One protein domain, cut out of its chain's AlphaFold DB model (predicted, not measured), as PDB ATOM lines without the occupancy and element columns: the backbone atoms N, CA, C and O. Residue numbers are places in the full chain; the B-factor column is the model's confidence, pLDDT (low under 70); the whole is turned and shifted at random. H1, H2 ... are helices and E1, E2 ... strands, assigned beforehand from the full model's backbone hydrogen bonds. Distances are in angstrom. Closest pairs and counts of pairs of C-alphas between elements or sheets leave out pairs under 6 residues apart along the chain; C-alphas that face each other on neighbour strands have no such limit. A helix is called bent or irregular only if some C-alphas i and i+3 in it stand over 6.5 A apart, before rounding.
ATOM      1  N   ALA A   2     142.327 108.885 115.091       84.94
ATOM      2  CA  ALA A   2     143.754 109.157 115.327       84.94
ATOM      3  C   ALA A   2     144.686 108.046 114.798       84.94
ATOM      4  O   ALA A   2     145.736 108.340 114.233       84.94
ATOM      5  N   TYR A   3     144.276 106.778 114.911       87.19
ATOM      6  CA  TYR A   3     145.035 105.631 114.401       87.19
ATOM      7  C   TYR A   3     145.223 105.667 112.878       87.19
ATOM      8  O   TYR A   3     146.302 105.368 112.361       87.19
ATOM      9  N   GLU A   4     144.178 106.049 112.153       89.94
ATOM     10  CA  GLU A   4     144.166 106.154 110.700       89.94
ATOM     11  C   GLU A   4     145.065 107.299 110.237       89.94
ATOM     12  O   GLU A   4     145.867 107.107 109.327       89.94
ATOM     13  N   VAL A   5     144.996 108.453 110.914       88.06
ATOM     14  CA  VAL A   5     145.885 109.597 110.658       88.06
ATOM     15  C   VAL A   5     147.345 109.213 110.906       88.06
ATOM     16  O   VAL A   5     148.184 109.431 110.036       88.06
ATOM     17  N   ALA A   6     147.650 108.586 112.046       87.62
ATOM     18  CA  ALA A   6     149.006 108.147 112.371       87.62
ATOM     19  C   ALA A   6     149.550 107.135 111.350       87.62
ATOM     20  O   ALA A   6     150.691 107.248 110.905       87.62
ATOM     21  N   THR A   7     148.708 106.191 110.910       87.12
ATOM     22  CA  THR A   7     149.065 105.215 109.870       87.12
ATOM     23  C   THR A   7     149.318 105.891 108.521       87.12
ATOM     24  O   THR A   7     150.298 105.564 107.859       87.12
ATOM     25  N   ALA A   8     148.461 106.831 108.108       90.44
ATOM     26  CA  ALA A   8     148.591 107.531 106.831       90.44
ATOM     27  C   ALA A   8     149.830 108.439 106.776       90.44
ATOM     28  O   ALA A   8     150.445 108.574 105.722       90.44
ATOM     29  N   LEU A   9     150.203 109.043 107.909       89.06
ATOM     30  CA  LEU A   9     151.371 109.919 108.026       89.06
ATOM     31  C   LEU A   9     152.658 109.179 108.428       89.06
ATOM     32  O   LEU A   9     153.713 109.803 108.487       89.06
ATOM     33  N   ASN A  10     152.584 107.871 108.696       87.62
ATOM     34  CA  ASN A  10     153.686 107.058 109.217       87.62
ATOM     35  C   ASN A  10     154.362 107.675 110.460       87.62
ATOM     36  O   ASN A  10     155.587 107.739 110.560       87.62
ATOM     37  N   VAL A  11     153.547 108.156 111.400       89.50
ATOM     38  CA  VAL A  11     154.002 108.745 112.669       89.50
ATOM     39  C   VAL A  11     153.559 107.897 113.854       89.50
ATOM     40  O   VAL A  11     152.589 107.140 113.775       89.50
ATOM     41  N   ARG A  12     154.261 108.048 114.981       88.62
ATOM     42  CA  ARG A  12     153.900 107.395 116.241       88.62
ATOM     43  C   ARG A  12     152.542 107.895 116.734       88.62
ATOM     44  O   ARG A  12     152.292 109.098 116.766       88.62
ATOM     45  N   LEU A  13     151.696 106.959 117.155       88.88
ATOM     46  CA  LEU A  13     150.445 107.257 117.845       88.88
ATOM     47  C   LEU A  13     150.665 107.198 119.358       88.88
ATOM     48  O   LEU A  13     151.223 106.227 119.866       88.88
ATOM     49  N   ASP A  14     150.177 108.208 120.066       87.00
ATOM     50  CA  ASP A  14     150.130 108.228 121.526       87.00
ATOM     51  C   ASP A  14     148.847 108.919 122.008       87.00
ATOM     52  O   ASP A  14     148.124 109.529 121.211       87.00
ATOM     53  N   LEU A  15     148.557 108.808 123.303       86.31
ATOM     54  CA  LEU A  15     147.455 109.506 123.951       86.31
ATOM     55  C   LEU A  15     147.940 110.769 124.659       86.31
ATOM     56  O   LEU A  15     149.014 110.807 125.249       86.31
ATOM     57  N   MET A  16     147.091 111.791 124.646       86.38
ATOM     58  CA  MET A  16     147.276 112.998 125.439       86.38
ATOM     59  C   MET A  16     145.947 113.359 126.088       86.38
ATOM     60  O   MET A  16     144.919 113.426 125.411       86.38
ATOM     61  N   LEU A  17     145.964 113.568 127.402       88.75
ATOM     62  CA  LEU A  17     144.776 113.976 128.138       88.75
ATOM     63  C   LEU A  17     144.582 115.477 127.949       88.75
ATOM     64  O   LEU A  17     145.530 116.244 128.092       88.75
ATOM     65  N   VAL A  18     143.364 115.894 127.607       88.62
ATOM     66  CA  VAL A  18     143.037 117.290 127.293       88.62
ATOM     67  C   VAL A  18     141.743 117.680 127.996       88.62
ATOM     68  O   VAL A  18     140.795 116.894 128.035       88.62
ATOM     69  N   ARG A  19     141.671 118.913 128.504       89.56
ATOM     70  CA  ARG A  19     140.440 119.525 129.017       89.56
ATOM     71  C   ARG A  19     140.175 120.879 128.374       89.56
ATOM     72  O   ARG A  19     141.093 121.668 128.155       89.56
ATOM     73  N   LYS A  20     138.903 121.151 128.074       89.69
ATOM     74  CA  LYS A  20     138.439 122.435 127.533       89.69
ATOM     75  C   LYS A  20     138.396 123.476 128.650       89.69
ATOM     76  O   LYS A  20     137.774 123.237 129.676       89.69
ATOM     77  N   LEU A  21     138.948 124.659 128.400       90.12
ATOM     78  CA  LEU A  21     138.691 125.851 129.203       90.12
ATOM     79  C   LEU A  21     137.479 126.576 128.606       90.12
ATOM     80  O   LEU A  21     137.586 127.196 127.546       90.12
ATOM     81  N   GLY A  22     136.317 126.455 129.247       88.44
ATOM     82  CA  GLY A  22     135.104 127.186 128.861       88.44
ATOM     83  C   GLY A  22     135.129 128.636 129.350       88.44
ATOM     84  O   GLY A  22     135.759 128.939 130.360       88.44
ATOM     85  N   VAL A  23     134.439 129.537 128.653       87.94
ATOM     86  CA  VAL A  23     134.172 130.888 129.165       87.94
ATOM     87  C   VAL A  23     133.163 130.782 130.323       87.94
ATOM     88  O   VAL A  23     132.097 130.215 130.105       87.94
ATOM     89  N   PRO A  24     133.417 131.353 131.517       85.25
ATOM     90  CA  PRO A  24     132.513 131.267 132.671       85.25
ATOM     91  C   PRO A  24     131.047 131.637 132.393       85.25
ATOM     92  O   PRO A  24     130.139 130.980 132.884       85.25
ATOM     93  N   SER A  25     130.797 132.686 131.600       81.31
ATOM     94  CA  SER A  25     129.433 133.114 131.253       81.31
ATOM     95  C   SER A  25     128.820 132.336 130.083       81.31
ATOM     96  O   SER A  25     127.615 132.423 129.856       81.31
ATOM     97  N   HIS A  26     129.639 131.601 129.324       81.12
ATOM     98  CA  HIS A  26     129.247 130.876 128.118       81.12
ATOM     99  C   HIS A  26     130.100 129.610 127.957       81.12
ATOM    100  O   HIS A  26     130.956 129.534 127.076       81.12
ATOM    101  N   GLU A  27     129.877 128.605 128.803       69.56
ATOM    102  CA  GLU A  27     130.759 127.429 128.906       69.56
ATOM    103  C   GLU A  27     130.844 126.590 127.616       69.56
ATOM    104  O   GLU A  27     131.819 125.860 127.401       69.56
ATOM    105  N   GLU A  28     129.872 126.730 126.707       73.19
ATOM    106  CA  GLU A  28     129.922 126.182 125.342       73.19
ATOM    107  C   GLU A  28     131.124 126.701 124.544       73.19
ATOM    108  O   GLU A  28     131.731 125.960 123.769       73.19
ATOM    109  N   PHE A  29     131.509 127.960 124.763       77.25
ATOM    110  CA  PHE A  29     132.605 128.609 124.059       77.25
ATOM    111  C   PHE A  29     133.932 128.309 124.749       77.25
ATOM    112  O   PHE A  29     134.164 128.679 125.899       77.25
ATOM    113  N   ALA A  30     134.833 127.651 124.021       83.50
ATOM    114  CA  ALA A  30     136.182 127.395 124.496       83.50
ATOM    115  C   ALA A  30     137.037 128.669 124.406       83.50
ATOM    116  O   ALA A  30     137.376 129.128 123.309       83.50
ATOM    117  N   MET A  31     137.446 129.200 125.559       91.94
ATOM    118  CA  MET A  31     138.514 130.201 125.643       91.94
ATOM    119  C   MET A  31     139.908 129.580 125.548       91.94
ATOM    120  O   MET A  31     140.887 130.293 125.350       91.94
ATOM    121  N   GLY A  32     140.013 128.257 125.656       90.31
ATOM    122  CA  GLY A  32     141.265 127.533 125.507       90.31
ATOM    123  C   GLY A  32     141.133 126.050 125.822       90.31
ATOM    124  O   GLY A  32     140.030 125.516 125.944       90.31
ATOM    125  N   ALA A  33     142.274 125.395 125.974       91.12
ATOM    126  CA  ALA A  33     142.396 124.032 126.458       91.12
ATOM    127  C   ALA A  33     143.706 123.868 127.234       91.12
ATOM    128  O   ALA A  33     144.687 124.567 126.977       91.12
ATOM    129  N   ILE A  34     143.714 122.918 128.157       92.69
ATOM    130  CA  ILE A  34     144.914 122.444 128.846       92.69
ATOM    131  C   ILE A  34     145.111 120.966 128.548       92.69
ATOM    132  O   ILE A  34     144.141 120.254 128.288       92.69
ATOM    133  N   ALA A  35     146.352 120.505 128.583       89.00
ATOM    134  CA  ALA A  35     146.680 119.106 128.377       89.00
ATOM    135  C   ALA A  35     147.791 118.635 129.317       89.00
ATOM    136  O   ALA A  35     148.519 119.446 129.900       89.00
ATOM    137  N   SER A  36     147.896 117.312 129.463       86.62
ATOM    138  CA  SER A  36     148.935 116.651 130.257       86.62
ATOM    139  C   SER A  36     150.329 117.166 129.883       86.62
ATOM    140  O   SER A  36     150.588 117.497 128.724       86.62
ATOM    141  N   GLY A  37     151.235 117.241 130.860       84.75
ATOM    142  CA  GLY A  37     152.579 117.803 130.653       84.75
ATOM    143  C   GLY A  37     152.646 119.338 130.676       84.75
ATOM    144  O   GLY A  37     153.620 119.912 130.196       84.75
ATOM    145  N   GLY A  38     151.631 120.011 131.231       85.44
ATOM    146  CA  GLY A  38     151.640 121.464 131.458       85.44
ATOM    147  C   GLY A  38     151.347 122.306 130.214       85.44
ATOM    148  O   GLY A  38     151.652 123.498 130.185       85.44
ATOM    149  N   ILE A  39     150.767 121.704 129.175       89.75
ATOM    150  CA  ILE A  39     150.402 122.413 127.949       89.75
ATOM    151  C   ILE A  39     149.148 123.247 128.210       89.75
ATOM    152  O   ILE A  39     148.137 122.735 128.689       89.75
ATOM    153  N   GLN A  40     149.188 124.517 127.817       92.00
ATOM    154  CA  GLN A  40     148.046 125.423 127.855       92.00
ATOM    155  C   GLN A  40     147.962 126.200 126.542       92.00
ATOM    156  O   GLN A  40     148.913 126.862 126.129       92.00
ATOM    157  N   ILE A  41     146.806 126.129 125.885       90.38
ATOM    158  CA  ILE A  41     146.534 126.799 124.613       90.38
ATOM    159  C   ILE A  41     145.329 127.711 124.800       90.38
ATOM    160  O   ILE A  41     144.283 127.275 125.277       90.38
ATOM    161  N   LEU A  42     145.460 128.974 124.397       87.44
ATOM    162  CA  LEU A  42     144.407 129.977 124.542       87.44
ATOM    163  C   LEU A  42     143.844 130.408 123.192       87.44
ATOM    164  O   LEU A  42     144.575 130.716 122.250       87.44
ATOM    165  N   ASN A  43     142.521 130.499 123.132       86.44
ATOM    166  CA  ASN A  43     141.786 131.087 122.032       86.44
ATOM    167  C   ASN A  43     141.661 132.600 122.256       86.44
ATOM    168  O   ASN A  43     140.704 133.102 122.848       86.44
ATOM    169  N   GLN A  44     142.636 133.336 121.728       86.62
ATOM    170  CA  GLN A  44     142.689 134.797 121.829       86.62
ATOM    171  C   GLN A  44     141.454 135.487 121.232       86.62
ATOM    172  O   GLN A  44     141.085 136.573 121.665       86.62
ATOM    173  N   GLN A  45     140.797 134.889 120.233       83.25
ATOM    174  CA  GLN A  45     139.578 135.461 119.664       83.25
ATOM    175  C   GLN A  45     138.390 135.316 120.618       83.25
ATOM    176  O   GLN A  45     137.659 136.285 120.800       83.25
ATOM    177  N   ALA A  46     138.227 134.158 121.260       83.06
ATOM    178  CA  ALA A  46     137.180 133.956 122.259       83.06
ATOM    179  C   ALA A  46     137.335 134.922 123.444       83.06
ATOM    180  O   ALA A  46     136.358 135.556 123.828       83.06
ATOM    181  N   LEU A  47     138.561 135.119 123.941       85.38
ATOM    182  CA  LEU A  47     138.852 136.068 125.026       85.38
ATOM    183  C   LEU A  47     138.602 137.536 124.639       85.38
ATOM    184  O   LEU A  47     138.282 138.353 125.494       85.38
ATOM    185  N   ARG A  48     138.723 137.887 123.351       87.06
ATOM    186  CA  ARG A  48     138.370 139.231 122.859       87.06
ATOM    187  C   ARG A  48     136.861 139.456 122.788       87.06
ATOM    188  O   ARG A  48     136.407 140.558 123.071       87.06
ATOM    189  N   VAL A  49     136.103 138.445 122.361       86.75
ATOM    190  CA  VAL A  49     134.636 138.533 122.218       86.75
ATOM    191  C   VAL A  49     133.941 138.419 123.574       86.75
ATOM    192  O   VAL A  49     132.937 139.087 123.808       86.75
ATOM    193  N   HIS A  50     134.510 137.626 124.481       87.31
ATOM    194  CA  HIS A  50     134.046 137.455 125.851       87.31
ATOM    195  C   HIS A  50     135.186 137.779 126.825       87.31
ATOM    196  O   HIS A  50     135.874 136.867 127.291       87.31
ATOM    197  N   PRO A  51     135.414 139.072 127.116       88.62
ATOM    198  CA  PRO A  51     136.388 139.479 128.113       88.62
ATOM    199  C   PRO A  51     135.996 138.929 129.478       88.62
ATOM    200  O   PRO A  51     134.839 139.021 129.891       88.62
ATOM    201  N   ILE A  52     136.978 138.395 130.187       90.69
ATOM    202  CA  ILE A  52     136.833 137.912 131.556       90.69
ATOM    203  C   ILE A  52     137.951 138.496 132.402       90.69
ATOM    204  O   ILE A  52     139.031 138.801 131.891       90.69
ATOM    205  N   ASP A  53     137.682 138.678 133.689       93.06
ATOM    206  CA  ASP A  53     138.726 139.082 134.615       93.06
ATOM    207  C   ASP A  53     139.703 137.925 134.891       93.06
ATOM    208  O   ASP A  53     139.429 136.747 134.632       93.06
ATOM    209  N   GLN A  54     140.880 138.286 135.404       90.81
ATOM    210  CA  GLN A  54     141.945 137.327 135.676       90.81
ATOM    211  C   GLN A  54     141.526 136.284 136.722       90.81
ATOM    212  O   GLN A  54     141.872 135.116 136.591       90.81
ATOM    213  N   ALA A  55     140.743 136.680 137.728       91.44
ATOM    214  CA  ALA A  55     140.329 135.785 138.805       91.44
ATOM    215  C   ALA A  55     139.388 134.680 138.297       91.44
ATOM    216  O   ALA A  55     139.536 133.516 138.668       91.44
ATOM    217  N   ALA A  56     138.450 135.026 137.416       90.31
ATOM    218  CA  ALA A  56     137.544 134.087 136.774       90.31
ATOM    219  C   ALA A  56     138.294 133.144 135.824       90.31
ATOM    220  O   ALA A  56     138.019 131.943 135.807       90.31
ATOM    221  N   PHE A  57     139.270 133.661 135.071       90.69
ATOM    222  CA  PHE A  57     140.136 132.836 134.229       90.69
ATOM    223  C   PHE A  57     140.927 131.815 135.059       90.69
ATOM    224  O   PHE A  57     140.867 130.616 134.782       90.69
ATOM    225  N   ASP A  58     141.609 132.279 136.109       91.38
ATOM    226  CA  ASP A  58     142.423 131.436 136.987       91.38
ATOM    227  C   ASP A  58     141.573 130.370 137.686       91.38
ATOM    228  O   ASP A  58     142.001 129.223 137.819       91.38
ATOM    229  N   ALA A  59     140.339 130.707 138.074       89.69
ATOM    230  CA  ALA A  59     139.404 129.755 138.662       89.69
ATOM    231  C   ALA A  59     139.043 128.613 137.697       89.69
ATOM    232  O   ALA A  59     139.037 127.448 138.108       89.69
ATOM    233  N   VAL A  60     138.787 128.911 136.415       89.81
ATOM    234  CA  VAL A  60     138.508 127.877 135.403       89.81
ATOM    235  C   VAL A  60     139.747 127.031 135.135       89.81
ATOM    236  O   VAL A  60     139.653 125.805 135.139       89.81
ATOM    237  N   VAL A  61     140.916 127.652 134.955       90.44
ATOM    238  CA  VAL A  61     142.169 126.912 134.737       90.44
ATOM    239  C   VAL A  61     142.461 125.990 135.917       90.44
ATOM    240  O   VAL A  61     142.749 124.814 135.707       90.44
ATOM    241  N   ALA A  62     142.325 126.473 137.153       89.81
ATOM    242  CA  ALA A  62     142.543 125.668 138.349       89.81
ATOM    243  C   ALA A  62     141.551 124.499 138.455       89.81
ATOM    244  O   ALA A  62     141.953 123.390 138.813       89.81
ATOM    245  N   ARG A  63     140.271 124.725 138.124       87.25
ATOM    246  CA  ARG A  63     139.239 123.678 138.096       87.25
ATOM    247  C   ARG A  63     139.592 122.586 137.090       87.25
ATOM    248  O   ARG A  63     139.687 121.423 137.467       87.25
ATOM    249  N   GLU A  64     139.829 122.955 135.834       89.81
ATOM    250  CA  GLU A  64     140.113 121.975 134.783       89.81
ATOM    251  C   GLU A  64     141.467 121.288 134.999       89.81
ATOM    252  O   GLU A  64     141.597 120.097 134.729       89.81
ATOM    253  N   THR A  65     142.477 121.990 135.525       89.56
ATOM    254  CA  THR A  65     143.790 121.390 135.831       89.56
ATOM    255  C   THR A  65     143.649 120.313 136.889       89.56
ATOM    256  O   THR A  65     144.262 119.256 136.787       89.56
ATOM    257  N   ARG A  66     142.797 120.540 137.889       87.25
ATOM    258  CA  ARG A  66     142.522 119.538 138.912       87.25
ATOM    259  C   ARG A  66     141.859 118.293 138.329       87.25
ATOM    260  O   ARG A  66     142.275 117.187 138.658       87.25
ATOM    261  N   GLU A  67     140.900 118.468 137.423       86.06
ATOM    262  CA  GLU A  67     140.276 117.339 136.727       86.06
ATOM    263  C   GLU A  67     141.233 116.604 135.797       86.06
ATOM    264  O   GLU A  67     141.134 115.390 135.648       86.06
ATOM    265  N   LEU A  68     142.156 117.323 135.165       89.00
ATOM    266  CA  LEU A  68     143.199 116.718 134.351       89.00
ATOM    267  C   LEU A  68     144.136 115.870 135.222       89.00
ATOM    268  O   LEU A  68     144.372 114.707 134.907       89.00
ATOM    269  N   LEU A  69     144.585 116.419 136.355       86.38
ATOM    270  CA  LEU A  69     145.433 115.714 137.316       86.38
ATOM    271  C   LEU A  69     144.730 114.501 137.925       86.38
ATOM    272  O   LEU A  69     145.384 113.490 138.139       86.38
ATOM    273  N   ARG A  70     143.406 114.545 138.132       83.62
ATOM    274  CA  ARG A  70     142.618 113.382 138.582       83.62
ATOM    275  C   ARG A  70     142.801 112.155 137.689       83.62
ATOM    276  O   ARG A  70     142.654 111.038 138.161       83.62
ATOM    277  N   CYS A  71     143.067 112.362 136.402       79.06
ATOM    278  CA  CYS A  71     143.317 111.284 135.452       79.06
ATOM    279  C   CYS A  71     144.790 110.837 135.418       79.06
ATOM    280  O   CYS A  71     145.073 109.781 134.862       79.06
ATOM    281  N   GLU A  72     145.710 111.624 135.982       80.81
ATOM    282  CA  GLU A  72     147.144 111.314 136.062       80.81
ATOM    283  C   GLU A  72     147.552 110.676 137.402       80.81
ATOM    284  O   GLU A  72     148.611 110.054 137.473       80.81
ATOM    285  N   VAL A  73     146.746 110.829 138.459       76.06
ATOM    286  CA  VAL A  73     147.066 110.361 139.818       76.06
ATOM    287  C   VAL A  73     146.105 109.277 140.302       76.06
ATOM    288  O   VAL A  73     144.914 109.311 139.997       76.06
ATOM    289  N   ASP A  74     146.609 108.354 141.124       78.69
ATOM    290  CA  ASP A  74     145.801 107.287 141.728       78.69
ATOM    291  C   ASP A  74     144.785 107.816 142.763       78.69
ATOM    292  O   ASP A  74     143.700 107.256 142.919       78.69
ATOM    293  N   GLU A  75     145.109 108.912 143.462       74.75
ATOM    294  CA  GLU A  75     144.246 109.542 144.468       74.75
ATOM    295  C   GLU A  75     144.278 111.074 144.356       74.75
ATOM    296  O   GLU A  75     145.342 111.696 144.366       74.75
ATOM    297  N   LEU A  76     143.097 111.698 144.294       73.94
ATOM    298  CA  LEU A  76     142.928 113.151 144.297       73.94
ATOM    299  C   LEU A  76     141.983 113.572 145.428       73.94
ATOM    300  O   LEU A  76     140.806 113.214 145.424       73.94
ATOM    301  N   VAL A  77     142.461 114.422 146.338       74.00
ATOM    302  CA  VAL A  77     141.634 115.020 147.397       74.00
ATOM    303  C   VAL A  77     141.235 116.446 147.007       74.00
ATOM    304  O   VAL A  77     142.071 117.345 146.936       74.00
ATOM    305  N   CYS A  78     139.938 116.665 146.768       49.88
ATOM    306  CA  CYS A  78     139.362 117.961 146.404       49.88
ATOM    307  C   CYS A  78     138.084 118.237 147.221       49.88
ATOM    308  O   CYS A  78     137.064 117.607 146.956       49.88
ATOM    309  N   PRO A  79     138.091 119.179 148.186       48.25
ATOM    310  CA  PRO A  79     136.955 119.381 149.093       48.25
ATOM    311  C   PRO A  79     135.668 119.927 148.451       48.25
ATOM    312  O   PRO A  79     134.598 119.745 149.024       48.25
ATOM    313  N   ILE A  80     135.743 120.612 147.299       46.41
ATOM    314  CA  ILE A  80     134.575 121.145 146.570       46.41
ATOM    315  C   ILE A  80     134.843 121.107 145.060       46.41
ATOM    316  O   ILE A  80     135.884 121.588 144.605       46.41
ATOM    317  N   MET A  81     133.885 120.591 144.284       47.69
ATOM    318  CA  MET A  81     133.898 120.585 142.818       47.69
ATOM    319  C   MET A  81     132.517 121.004 142.277       47.69
ATOM    320  O   MET A  81     131.526 120.382 142.649       47.69
ATOM    321  N   PRO A  82     132.420 122.046 141.433       53.56
ATOM    322  CA  PRO A  82     131.179 122.394 140.741       53.56
ATOM    323  C   PRO A  82     131.032 121.636 139.407       53.56
ATOM    324  O   PRO A  82     132.031 121.317 138.762       53.56
ATOM    325  N   GLU A  83     129.787 121.362 139.004       44.69
ATOM    326  CA  GLU A  83     129.426 120.596 137.795       44.69
ATOM    327  C   GLU A  83     129.405 121.471 136.515       44.69
ATOM    328  O   GLU A  83     129.664 122.664 136.620       44.69
ATOM    329  N   TRP A  84     129.099 120.870 135.348       46.94
ATOM    330  CA  TRP A  84     128.761 121.437 134.008       46.94
ATOM    331  C   TRP A  84     129.773 121.216 132.845       46.94
ATOM    332  O   TRP A  84     130.911 121.682 132.862       46.94
ATOM    333  N   LEU A  85     129.317 120.504 131.791       47.28
ATOM    334  CA  LEU A  85     129.903 120.416 130.434       47.28
ATOM    335  C   LEU A  85     128.842 119.927 129.407       47.28
ATOM    336  O   LEU A  85     128.056 119.036 129.718       47.28
ATOM    337  N   MET A  86     128.864 120.447 128.172       46.84
ATOM    338  CA  MET A  86     128.031 120.041 127.012       46.84
ATOM    339  C   MET A  86     128.864 119.501 125.817       46.84
ATOM    340  O   MET A  86     130.094 119.599 125.823       46.84
ATOM    341  N   SER A  87     128.204 118.891 124.809       52.66
ATOM    342  CA  SER A  87     128.776 117.904 123.855       52.66
ATOM    343  C   SER A  87     128.952 118.376 122.395       52.66
ATOM    344  O   SER A  87     128.081 119.011 121.809       52.66
ATOM    345  N   ILE A  88     130.051 117.951 121.759       68.75
ATOM    346  CA  ILE A  88     130.409 118.205 120.346       68.75
ATOM    347  C   ILE A  88     129.676 117.312 119.321       68.75
ATOM    348  O   ILE A  88     129.895 117.447 118.117       68.75
ATOM    349  N   GLY A  89     128.808 116.398 119.768       65.12
ATOM    350  CA  GLY A  89     128.225 115.354 118.917       65.12
ATOM    351  C   GLY A  89     127.328 115.830 117.771       65.12
ATOM    352  O   GLY A  89     127.057 115.060 116.858       65.12
ATOM    353  N   HIS A  90     126.911 117.100 117.763       63.91
ATOM    354  CA  HIS A  90     126.045 117.665 116.722       63.91
ATOM    355  C   HIS A  90     126.649 117.616 115.303       63.91
ATOM    356  O   HIS A  90     125.914 117.623 114.320       63.91
ATOM    357  N   TRP A  91     127.979 117.563 115.183       67.50
ATOM    358  CA  TRP A  91     128.681 117.636 113.894       67.50
ATOM    359  C   TRP A  91     128.948 116.279 113.233       67.50
ATOM    360  O   TRP A  91     129.480 116.234 112.125       67.50
ATOM    361  N   TYR A  92     128.596 115.174 113.892       73.44
ATOM    362  CA  TYR A  92     128.872 113.825 113.410       73.44
ATOM    363  C   TYR A  92     127.571 113.073 113.118       73.44
ATOM    364  O   TYR A  92     126.632 113.114 113.907       73.44
ATOM    365  N   MET A  93     127.531 112.348 111.993       80.75
ATOM    366  CA  MET A  93     126.416 111.439 111.674       80.75
ATOM    367  C   MET A  93     126.337 110.259 112.655       80.75
ATOM    368  O   MET A  93     125.252 109.764 112.937       80.75
ATOM    369  N   ASP A  94     127.490 109.832 113.173       81.31
ATOM    370  CA  ASP A  94     127.636 108.840 114.234       81.31
ATOM    371  C   ASP A  94     128.654 109.382 115.244       81.31
ATOM    372  O   ASP A  94     129.825 109.586 114.914       81.31
ATOM    373  N   PHE A  95     128.174 109.666 116.454       83.81
ATOM    374  CA  PHE A  95     128.980 110.133 117.580       83.81
ATOM    375  C   PHE A  95     128.936 109.139 118.744       83.81
ATOM    376  O   PHE A  95     128.928 109.520 119.918       83.81
ATOM    377  N   SER A  96     128.844 107.848 118.421       84.88
ATOM    378  CA  SER A  96     128.953 106.793 119.416       84.88
ATOM    379  C   SER A  96     130.308 106.857 120.125       84.88
ATOM    380  O   SER A  96     131.367 107.073 119.526       84.88
ATOM    381  N   GLN A  97     130.268 106.697 121.446       82.69
ATOM    382  CA  GLN A  97     131.470 106.671 122.264       82.69
ATOM    383  C   GLN A  97     132.347 105.485 121.842       82.69
ATOM    384  O   GLN A  97     131.896 104.341 121.822       82.69
ATOM    385  N   THR A  98     133.618 105.750 121.531       87.12
ATOM    386  CA  THR A  98     134.606 104.680 121.348       87.12
ATOM    387  C   THR A  98     134.889 104.047 122.707       87.12
ATOM    388  O   THR A  98     135.216 104.758 123.655       87.12
ATOM    389  N   SER A  99     134.739 102.726 122.815       90.56
ATOM    390  CA  SER A  99     134.958 102.017 124.078       90.56
ATOM    391  C   SER A  99     136.441 101.940 124.437       90.56
ATOM    392  O   SER A  99     137.300 101.886 123.554       90.56
ATOM    393  N   ASP A 100     136.744 101.840 125.731       88.50
ATOM    394  CA  ASP A 100     138.121 101.692 126.222       88.50
ATOM    395  C   ASP A 100     138.823 100.479 125.598       88.50
ATOM    396  O   ASP A 100     139.982 100.563 125.201       88.50
ATOM    397  N   ALA A 101     138.103  99.367 125.419       91.56
ATOM    398  CA  ALA A 101     138.637  98.170 124.770       91.56
ATOM    399  C   ALA A 101     139.079  98.442 123.323       91.56
ATOM    400  O   ALA A 101     140.125  97.958 122.887       91.56
ATOM    401  N   GLU A 102     138.304  99.236 122.582       91.69
ATOM    402  CA  GLU A 102     138.647  99.618 121.215       91.69
ATOM    403  C   GLU A 102     139.832 100.591 121.187       91.69
ATOM    404  O   GLU A 102     140.754 100.411 120.387       91.69
ATOM    405  N   VAL A 103     139.868 101.562 122.107       90.12
ATOM    406  CA  VAL A 103     141.012 102.470 122.279       90.12
ATOM    407  C   VAL A 103     142.293 101.678 122.556       90.12
ATOM    408  O   VAL A 103     143.282 101.827 121.833       90.12
ATOM    409  N   MET A 104     142.268 100.783 123.546       91.50
ATOM    410  CA  MET A 104     143.414  99.950 123.918       91.50
ATOM    411  C   MET A 104     143.889  99.087 122.748       91.50
ATOM    412  O   MET A 104     145.088  99.014 122.477       91.50
ATOM    413  N   ARG A 105     142.960  98.474 122.006       94.00
ATOM    414  CA  ARG A 105     143.282  97.648 120.837       94.00
ATOM    415  C   ARG A 105     143.983  98.450 119.741       94.00
ATOM    416  O   ARG A 105     144.940  97.959 119.139       94.00
ATOM    417  N   LEU A 106     143.522  99.665 119.449       92.00
ATOM    418  CA  LEU A 106     144.131 100.520 118.426       92.00
ATOM    419  C   LEU A 106     145.525 101.006 118.837       92.00
ATOM    420  O   LEU A 106     146.428 101.010 117.999       92.00
ATOM    421  N   LEU A 107     145.724 101.336 120.116       91.00
ATOM    422  CA  LEU A 107     147.037 101.710 120.652       91.00
ATOM    423  C   LEU A 107     148.031 100.552 120.584       91.00
ATOM    424  O   LEU A 107     149.116 100.718 120.035       91.00
ATOM    425  N   GLN A 108     147.635  99.358 121.030       91.88
ATOM    426  CA  GLN A 108     148.476  98.159 120.945       91.88
ATOM    427  C   GLN A 108     148.892  97.857 119.503       91.88
ATOM    428  O   GLN A 108     150.054  97.558 119.235       91.88
ATOM    429  N   ARG A 109     147.963  97.981 118.546       90.81
ATOM    430  CA  ARG A 109     148.268  97.801 117.119       90.81
ATOM    431  C   ARG A 109     149.244  98.850 116.591       90.81
ATOM    432  O   ARG A 109     150.078  98.511 115.755       90.81
ATOM    433  N   ALA A 110     149.123 100.104 117.024       88.50
ATOM    434  CA  ALA A 110     150.038 101.163 116.613       88.50
ATOM    435  C   ALA A 110     151.447 100.939 117.179       88.50
ATOM    436  O   ALA A 110     152.414 100.981 116.422       88.50
ATOM    437  N   TRP A 111     151.562 100.621 118.470       88.19
ATOM    438  CA  TRP A 111     152.850 100.379 119.125       88.19
ATOM    439  C   TRP A 111     153.546  99.107 118.615       88.19
ATOM    440  O   TRP A 111     154.749  99.126 118.380       88.19
ATOM    441  N   ALA A 112     152.805  98.040 118.294       87.00
ATOM    442  CA  ALA A 112     153.386  96.828 117.701       87.00
ATOM    443  C   ALA A 112     153.988  97.050 116.295       87.00
ATOM    444  O   ALA A 112     154.964  96.392 115.919       87.00
ATOM    445  N   LYS A 113     153.436  97.984 115.504       79.75
ATOM    446  CA  LYS A 113     154.038  98.393 114.219       79.75
ATOM    447  C   LYS A 113     155.340  99.164 114.423       79.75
ATOM    448  O   LYS A 113     156.249  99.049 113.604       79.75
ATOM    449  N   GLU A 114     155.421  99.949 115.494       72.56
ATOM    450  CA  GLU A 114     156.611 100.726 115.837       72.56
ATOM    451  C   GLU A 114     157.785  99.807 116.206       72.56
ATOM    452  O   GLU A 114     158.876  99.964 115.665       72.56
ATOM    453  N   ASP A 115     157.554  98.781 117.029       72.19
ATOM    454  CA  ASP A 115     158.602  97.812 117.388       72.19
ATOM    455  C   ASP A 115     159.111  97.024 116.172       72.19
ATOM    456  O   ASP A 115     160.311  96.804 116.023       72.19
ATOM    457  N   SER A 116     158.209  96.673 115.250       66.25
ATOM    458  CA  SER A 116     158.544  95.978 113.998       66.25
ATOM    459  C   SER A 116     159.320  96.837 112.989       66.25
ATOM    460  O   SER A 116     159.894  96.295 112.053       66.25
ATOM    461  N   SER A 117     159.297  98.169 113.127       60.72
ATOM    462  CA  SER A 117     160.007  99.108 112.238       60.72
ATOM    463  C   SER A 117     161.328  99.621 112.824       60.72
ATOM    464  O   SER A 117     162.091 100.286 112.126       60.72
ATOM    465  N   ARG A 118     161.615  99.294 114.092       56.00
ATOM    466  CA  ARG A 118     162.900  99.546 114.770       56.00
ATOM    467  C   ARG A 118     163.875  98.360 114.695       56.00
ATOM    468  O   ARG A 118     164.969  98.458 115.249       56.00
ATOM    469  N   GLN A 119     163.476  97.262 114.055       43.38
ATOM    470  CA  GLN A 119     164.221  96.007 113.914       43.38
ATOM    471  C   GLN A 119     164.597  95.791 112.448       43.38
ATOM    472  O   GLN A 119     165.739  95.343 112.206       43.38
TER     473      GLN A 119
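AT A GLANCE: This is residues 2 to 119 of the 119 residues of the protein "Putative phosphoribosyl transferasec/MT0597" of Pseudomonas sp. URMO17WK12:I11 (UniProt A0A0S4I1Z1). Two lobes stand well separated: one is a small three-stranded antiparallel sheet with the long helix H3 packed along E1 and E2 and the short helix H2 on the bent strand E2, and the other is a pair of helices, H1 and H4, side by side near the two ends of the printed part. Two unnamed stretches run between the lobes: residues 10 to 17, and the long loop of residues 71 to 99. The printed part has 118 residues, with four named helices and three named strands in the order H1 E1 E2 E3 H2 H3 H4; the class is mixed, helices and strands. The sheet's order is E1 E2 E3. The whole is loose, with a radius of gyration of the C-alphas of 17.7 A, and spans 54 by 36 by 26 A.

HOW THE PARTS SIT: H1, residues 2 to 9, touches H4, residues 100 to 117, with residues 106 to 110 of H4 alone; their closest C-alphas, those of Tyr 3 and Leu 106, are 6.6 A apart. They run the same way at a shallow tilt of 24 degrees. E1, residues 18 to 23, E2, residues 26 to 35, and E3, residues 39 to 42, form a meander, each strand the antiparallel neighbour of the one before. In the hairpin E1 and E2, N 19 and O 34 are 2.8 A apart, within hydrogen-bond range. In the hairpin E2 and E3, N 33 and O 41 are 2.8 A apart, also within hydrogen-bond range. E2 bends by 71 degrees at residue 29. H2, residues 44 to 49, is on the sheet over E2, with a height over the sheet of 8.7 A from a local plane fitted to just 6 C-alphas; the closest C-alphas of E2 and H2, those of Met 31 and Ala 46, are 5.2 A apart. H3, residues 54 to 70, is on the sheet over E1 and E2 at a height of 8.9 A, and runs along the strands, at 25 degrees to E1 on the local plane. The closest C-alphas of E1 and H3, those of Arg 19 and Glu 64, are 6.3 A apart. H4 is apart from H2, H3 and the three strands. In H1, H2, H3 and H4 every O i to N i+4 pair is within hydrogen-bond range.

IN THESE COORDINATES: H1 begins at C-alpha 2, (143.754, 109.157, 115.327), and is 10.6 A long from first to last C-alpha. By the same measure E1 is 16.3 A, E2 21.0 A, E3 10.2 A and H2 8.9 A long. H3 measures 24.1 A and begins at C-alpha 54, (141.945, 137.327, 135.676). H4 measures 26.1 A and ends at C-alpha 117, (160.007, 99.108, 112.238).

THE WHOLE: The outline is only just elongated, and the two C-alphas farthest apart, those of Asp 53 and Gln 119, are 54.2 A apart. The printed part has no cut. The link from H3 to H4, 29 residues, is long. The mean pLDDT of the printed part is 81.5, and residue 27, residues 78 to 91 and residues 116 to 119 are under 70.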